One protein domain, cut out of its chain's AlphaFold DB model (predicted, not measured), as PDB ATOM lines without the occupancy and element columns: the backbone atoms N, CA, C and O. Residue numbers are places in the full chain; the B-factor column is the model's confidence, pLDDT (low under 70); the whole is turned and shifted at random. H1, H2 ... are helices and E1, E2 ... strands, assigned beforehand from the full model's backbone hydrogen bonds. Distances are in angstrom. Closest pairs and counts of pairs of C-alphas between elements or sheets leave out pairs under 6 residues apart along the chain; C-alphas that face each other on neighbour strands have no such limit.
ATOM      1  N   LEU A  46     104.178 166.894 140.546       59.88
ATOM      2  CA  LEU A  46     104.785 166.168 139.437       59.88
ATOM      3  C   LEU A  46     104.880 164.689 139.857       59.88
ATOM      4  O   LEU A  46     105.727 164.375 140.691       59.88
ATOM      5  N   PRO A  47     104.030 163.778 139.338       60.50
ATOM      6  CA  PRO A  47     104.037 162.384 139.764       60.50
ATOM      7  C   PRO A  47     105.269 161.696 139.175       60.50
ATOM      8  O   PRO A  47     105.249 161.204 138.042       60.50
ATOM      9  N   VAL A  48     106.368 161.691 139.924       68.12
ATOM     10  CA  VAL A  48     107.618 161.070 139.488       68.12
ATOM     11  C   VAL A  48     107.662 159.650 140.035       68.12
ATOM     12  O   VAL A  48     107.779 159.413 141.235       68.12
ATOM     13  N   ALA A  49     107.550 158.672 139.142       75.50
ATOM     14  CA  ALA A  49     107.679 157.273 139.516       75.50
ATOM     15  C   ALA A  49     109.158 156.881 139.605       75.50
ATOM     16  O   ALA A  49     109.869 156.916 138.599       75.50
ATOM     17  N   VAL A  50     109.604 156.458 140.785       72.44
ATOM     18  CA  VAL A  50     110.957 155.922 140.981       72.44
ATOM     19  C   VAL A  50     110.876 154.398 140.965       72.44
ATOM     20  O   VAL A  50     110.078 153.796 141.682       72.44
ATOM     21  N   VAL A  51     111.684 153.765 140.114       77.00
ATOM     22  CA  VAL A  51     111.816 152.304 140.047       77.00
ATOM     23  C   VAL A  51     113.250 151.960 140.392       77.00
ATOM     24  O   VAL A  51     114.158 152.201 139.599       77.00
ATOM     25  N   ASN A  52     113.453 151.379 141.567       75.44
ATOM     26  CA  ASN A  52     114.764 150.900 141.953       75.44
ATOM     27  C   ASN A  52     115.026 149.512 141.342       75.44
ATOM     28  O   ASN A  52     114.314 148.550 141.633       75.44
ATOM     29  N   LEU A  53     116.039 149.416 140.480       75.38
ATOM     30  CA  LEU A  53     116.518 148.162 139.879       75.38
ATOM     31  C   LEU A  53     117.846 147.692 140.490       75.38
ATOM     32  O   LEU A  53     118.418 146.705 140.024       75.38
ATOM     33  N   ASP A  54     118.344 148.409 141.498       77.12
ATOM     34  CA  ASP A  54     119.611 148.118 142.151       77.12
ATOM     35  C   ASP A  54     119.530 146.815 142.954       77.12
ATOM     36  O   ASP A  54     118.517 146.510 143.595       77.12
ATOM     37  N   GLN A  55     120.610 146.037 142.918       74.25
ATOM     38  CA  GLN A  55     120.715 144.795 143.677       74.25
ATOM     39  C   GLN A  55     121.587 145.020 144.912       74.25
ATOM     40  O   GLN A  55     122.676 145.577 144.799       74.25
ATOM     41  N   PRO A  56     121.156 144.565 146.101       73.44
ATOM     42  CA  PRO A  56     121.947 144.728 147.310       73.44
ATOM     43  C   PRO A  56     123.245 143.923 147.203       73.44
ATOM     44  O   PRO A  56     123.217 142.718 146.950       73.44
ATOM     45  N   VAL A  57     124.376 144.579 147.454       76.06
ATOM     46  CA  VAL A  57     125.705 143.957 147.445       76.06
ATOM     47  C   VAL A  57     126.171 143.750 148.882       76.06
ATOM     48  O   VAL A  57     125.956 144.589 149.758       76.06
ATOM     49  N   ILE A  58     126.811 142.612 149.152       72.62
ATOM     50  CA  ILE A  58     127.474 142.374 150.434       72.62
ATOM     51  C   ILE A  58     128.874 142.974 150.344       72.62
ATOM     52  O   ILE A  58     129.708 142.497 149.579       72.62
ATOM     53  N   SER A  59     129.127 144.016 151.132       64.12
ATOM     54  CA  SER A  59     130.435 144.656 151.245       64.12
ATOM     55  C   SER A  59     130.875 144.613 152.704       64.12
ATOM     56  O   SER A  59     130.105 144.954 153.598       64.12
ATOM     57  N   HIS A  60     132.091 144.130 152.973       69.38
ATOM     58  CA  HIS A  60     132.653 144.035 154.330       69.38
ATOM     59  C   HIS A  60     131.727 143.370 155.375       69.38
ATOM     60  O   HIS A  60     131.541 143.904 156.463       69.38
ATOM     61  N   HIS A  61     131.141 142.203 155.065       69.00
ATOM     62  CA  HIS A  61     130.186 141.471 155.931       69.00
ATOM     63  C   HIS A  61     128.876 142.216 156.252       69.00
ATOM     64  O   HIS A  61     128.071 141.728 157.042       69.00
ATOM     65  N   HIS A  62     128.621 143.355 155.609       64.25
ATOM     66  CA  HIS A  62     127.393 144.121 155.761       64.25
ATOM     67  C   HIS A  62     126.625 144.120 154.438       64.25
ATOM     68  O   HIS A  62     127.192 144.281 153.354       64.25
ATOM     69  N   ARG A  63     125.310 143.902 154.517       74.12
ATOM     70  CA  ARG A  63     124.420 144.038 153.363       74.12
ATOM     71  C   ARG A  63     124.226 145.525 153.097       74.12
ATOM     72  O   ARG A  63     123.633 146.219 153.916       74.12
ATOM     73  N   VAL A  64     124.710 145.995 151.958       72.81
ATOM     74  CA  VAL A  64     124.617 147.392 151.544       72.81
ATOM     75  C   VAL A  64     123.590 147.492 150.415       72.81
ATOM     76  O   VAL A  64     123.727 146.849 149.376       72.81
ATOM     77  N   ALA A  65     122.533 148.274 150.639       79.50
ATOM     78  CA  ALA A  65     121.439 148.490 149.690       79.50
ATOM     79  C   ALA A  65     121.269 149.994 149.409       79.50
ATOM     80  O   ALA A  65     120.253 150.595 149.758       79.50
ATOM     81  N   LEU A  66     122.292 150.605 148.800       77.50
ATOM     82  CA  LEU A  66     122.356 152.054 148.564       77.50
ATOM     83  C   LEU A  66     121.181 152.565 147.725       77.50
ATOM     84  O   LEU A  66     120.564 153.558 148.100       77.50
ATOM     85  N   GLY A  67     120.810 151.870 146.641       77.25
ATOM     86  CA  GLY A  67     119.664 152.273 145.826       77.25
ATOM     87  C   GLY A  67     118.346 152.282 146.605       77.25
ATOM     88  O   GLY A  67     117.498 153.145 146.375       77.25
ATOM     89  N   GLN A  68     118.173 151.362 147.565       78.62
ATOM     90  CA  GLN A  68     116.976 151.319 148.413       78.62
ATOM     91  C   GLN A  68     116.951 152.485 149.402       78.62
ATOM     92  O   GLN A  68     115.908 153.109 149.565       78.62
ATOM     93  N   GLN A  69     118.091 152.812 150.016       78.50
ATOM     94  CA  GLN A  69     118.203 153.947 150.935       78.50
ATOM     95  C   GLN A  69     117.945 155.280 150.221       78.50
ATOM     96  O   GLN A  69     117.148 156.080 150.699       78.50
ATOM     97  N   LEU A  70     118.527 155.473 149.034       78.25
ATOM     98  CA  LEU A  70     118.321 156.677 148.230       78.25
ATOM     99  C   LEU A  70     116.864 156.821 147.767       78.25
ATOM    100  O   LEU A  70     116.288 157.901 147.851       78.25
ATOM    101  N   THR A  71     116.250 155.729 147.300       78.31
ATOM    102  CA  THR A  71     114.840 155.741 146.875       78.31
ATOM    103  C   THR A  71     113.913 156.041 148.051       78.31
ATOM    104  O   THR A  71     112.971 156.813 147.906       78.31
ATOM    105  N   HIS A  72     114.208 155.484 149.228       77.62
ATOM    106  CA  HIS A  72     113.459 155.754 150.450       77.62
ATOM    107  C   HIS A  72     113.571 157.224 150.882       77.62
ATOM    108  O   HIS A  72     112.558 157.831 151.212       77.62
ATOM    109  N   GLU A  73     114.764 157.824 150.843       77.38
ATOM    110  CA  GLU A  73     114.946 159.255 151.136       77.38
ATOM    111  C   GLU A  73     114.226 160.155 150.124       77.38
ATOM    112  O   GLU A  73     113.579 161.125 150.517       77.38
ATOM    113  N   LEU A  74     114.267 159.809 148.832       73.44
ATOM    114  CA  LEU A  74     113.552 160.540 147.783       73.44
ATOM    115  C   LEU A  74     112.032 160.497 147.987       73.44
ATOM    116  O   LEU A  74     111.395 161.539 147.922       73.44
ATOM    117  N   VAL A  75     111.458 159.327 148.283       75.19
ATOM    118  CA  VAL A  75     110.014 159.169 148.548       75.19
ATOM    119  C   VAL A  75     109.590 159.827 149.865       75.19
ATOM    120  O   VAL A  75     108.457 160.283 149.992       75.19
ATOM    121  N   HIS A  76     110.477 159.894 150.860       73.69
ATOM    122  CA  HIS A  76     110.159 160.492 152.157       73.69
ATOM    123  C   HIS A  76     110.188 162.031 152.139       73.69
ATOM    124  O   HIS A  76     109.453 162.677 152.897       73.69
ATOM    125  N   ASN A  77     110.999 162.633 151.265       68.94
ATOM    126  CA  ASN A  77     111.060 164.082 151.094       68.94
ATOM    127  C   ASN A  77     109.793 164.593 150.382       68.94
ATOM    128  O   ASN A  77     109.635 164.450 149.175       68.94
ATOM    129  N   HIS A  78     108.905 165.248 151.136       62.06
ATOM    130  CA  HIS A  78     107.602 165.773 150.688       62.06
ATOM    131  C   HIS A  78     107.682 166.967 149.708       62.06
ATOM    132  O   HIS A  78     106.679 167.630 149.455       62.06
ATOM    133  N   GLU A  79     108.863 167.277 149.174       64.44
ATOM    134  CA  GLU A  79     109.041 168.349 148.188       64.44
ATOM    135  C   GLU A  79     108.550 167.941 146.790       64.44
ATOM    136  O   GLU A  79     108.270 168.802 145.956       64.44
ATOM    137  N   VAL A  80     108.427 166.635 146.527       60.69
ATOM    138  CA  VAL A  80     108.017 166.067 145.236       60.69
ATOM    139  C   VAL A  80     107.159 164.818 145.481       60.69
ATOM    140  O   VAL A  80     107.454 164.025 146.373       60.69
ATOM    141  N   ASP A  81     106.109 164.616 144.678       66.06
ATOM    142  CA  ASP A  81     105.204 163.454 144.759       66.06
ATOM    143  C   ASP A  81     105.848 162.192 144.144       66.06
ATOM    144  O   ASP A  81     105.482 161.714 143.062       66.06
ATOM    145  N   PHE A  82     106.891 161.686 144.806       67.06
ATOM    146  CA  PHE A  82     107.589 160.474 144.400       67.06
ATOM    147  C   PHE A  82     106.802 159.224 144.814       67.06
ATOM    148  O   PHE A  82     106.542 158.986 145.991       67.06
ATOM    149  N   SER A  83     106.475 158.370 143.844       71.25
ATOM    150  CA  SER A  83     105.830 157.072 144.087       71.25
ATOM    151  C   SER A  83     106.761 155.927 143.697       71.25
ATOM    152  O   SER A  83     107.183 155.831 142.541       71.25
ATOM    153  N   GLU A  84     107.051 155.021 144.632       72.50
ATOM    154  CA  GLU A  84     107.789 153.793 144.328       72.50
ATOM    155  C   GLU A  84     106.894 152.831 143.528       72.50
ATOM    156  O   GLU A  84     105.794 152.470 143.953       72.50
ATOM    157  N   LEU A  85     107.348 152.416 142.341       74.81
ATOM    158  CA  LEU A  85     106.651 151.427 141.513       74.81
ATOM    159  C   LEU A  85     107.512 150.183 141.321       74.81
ATOM    160  O   LEU A  85     108.703 150.261 141.024       74.81
ATOM    161  N   SER A  86     106.881 149.009 141.380       73.44
ATOM    162  CA  SER A  86     107.556 147.769 140.993       73.44
ATOM    163  C   SER A  86     107.785 147.713 139.478       73.44
ATOM    164  O   SER A  86     106.954 148.165 138.686       73.44
ATOM    165  N   ALA A  87     108.863 147.051 139.046       73.31
ATOM    166  CA  ALA A  87     109.177 146.860 137.625       73.31
ATOM    167  C   ALA A  87     108.005 146.261 136.811       73.31
ATOM    168  O   ALA A  87     107.816 146.586 135.636       73.31
ATOM    169  N   LYS A  88     107.171 145.420 137.444       73.38
ATOM    170  CA  LYS A  88     105.959 144.849 136.835       73.38
ATOM    171  C   LYS A  88     104.875 145.910 136.601       73.38
ATOM    172  O   LYS A  88     104.301 145.951 135.515       73.38
ATOM    173  N   GLN A  89     104.623 146.777 137.585       73.69
ATOM    174  CA  GLN A  89     103.649 147.871 137.484       73.69
ATOM    175  C   GLN A  89     104.092 148.932 136.470       73.69
ATOM    176  O   GLN A  89     103.273 149.393 135.675       73.69
ATOM    177  N   THR A  90     105.387 149.254 136.415       77.12
ATOM    178  CA  THR A  90     105.951 150.186 135.423       77.12
ATOM    179  C   THR A  90     105.784 149.662 134.003       77.12
ATOM    180  O   THR A  90     105.299 150.381 133.133       77.12
ATOM    181  N   LYS A  91     106.077 148.377 133.763       76.12
ATOM    182  CA  LYS A  91     105.889 147.748 132.445       76.12
ATOM    183  C   LYS A  91     104.425 147.734 131.998       76.12
ATOM    184  O   LYS A  91     104.159 147.752 130.800       76.12
ATOM    185  N   GLN A  92     103.485 147.678 132.937       79.31
ATOM    186  CA  GLN A  92     102.058 147.736 132.638       79.31
ATOM    187  C   GLN A  92     101.602 149.171 132.332       79.31
ATOM    188  O   GLN A  92     100.911 149.360 131.337       79.31
ATOM    189  N   ARG A  93     102.062 150.177 133.096       74.50
ATOM    190  CA  ARG A  93     101.755 151.604 132.855       74.50
ATOM    191  C   ARG A  93     102.353 152.138 131.553       74.50
ATOM    192  O   ARG A  93     101.669 152.858 130.841       74.50
ATOM    193  N   LEU A  94     103.580 151.740 131.208       77.62
ATOM    194  CA  LEU A  94     104.226 152.111 129.939       77.62
ATOM    195  C   LEU A  94     103.527 151.522 128.703       77.62
ATOM    196  O   LEU A  94     103.737 152.006 127.601       77.62
ATOM    197  N   LYS A  95     102.738 150.452 128.867       75.12
ATOM    198  CA  LYS A  95     101.961 149.841 127.776       75.12
ATOM    199  C   LYS A  95     100.565 150.441 127.610       75.12
ATOM    200  O   LYS A  95      99.927 150.175 126.599       75.12
ATOM    201  N   SER A  96     100.065 151.140 128.625       71.94
ATOM    202  CA  SER A  96      98.694 151.655 128.689       71.94
ATOM    203  C   SER A  96      98.596 153.179 128.565       71.94
ATOM    204  O   SER A  96      97.496 153.705 128.702       71.94
TER     205      SER A  96
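What this domain is: This is residues 46 to 96 of the 97 residues of an uncharacterized protein of Lactiplantibacillus mudanjiangensis (UniProt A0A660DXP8). This is a loose, flat out-and-back: from E1 the backbone runs out to the small hairpin of E2 and E3, and H1 leads back to E4, which pairs side by side with E1. The hairpin sticks out at one end with residues 58 to 63, and H2 follows E4 as a last helix, away from H1. The 51 printed residues hold two named helices and four named strands, in the order E1 E2 E3 H1 E4 H2, with a parallel sheet E1 E4 and an antiparallel sheet E2 E3; the class is mixed, helices and strands. The radius of gyration of the C-alphas is 13.2 A, and the spans are 42 by 27 by 8 A.

How they stand to each other: E1, residues 48 to 50, and E4, residues 82 to 84, are parallel neighbours at 34 degrees, with N 50 and O 83 within hydrogen-bond range at 3.1 A. E2, residues 57 to 59, and E3, residues 62 to 64, form an antiparallel hairpin at 137 degrees, with N 64 and O 57 within range at 2.9 A. E1 and E2 are apart. The closest C-alphas of H1, residues 66 to 76, and E4 are those of Val 75 and Phe 82, 5.0 A apart. H2, residues 87 to 96, is apart from H1, and only just apart from E1, with the closest C-alphas 8.4 A apart. Every O i to N i+4 pair is within range in H1, and 5 of 6 are in H2.

Where its parts are: E1 begins at C-alpha 48, (107.618, 161.070, 139.488). H1 spans 15.3 A from C-alpha 66 at (122.356, 152.054, 148.564). H2 spans 14.6 A and ends at C-alpha 96, (98.694, 151.655, 128.689).

The domain as a whole: The two farthest C-alphas, those of His 60 and Ser 96, are 43.2 A apart. The printed part has no cut and no long link. Mean pLDDT of the printed part is 72.7; residues 46 to 48, 59 to 62 and 77 to 82 are under 70.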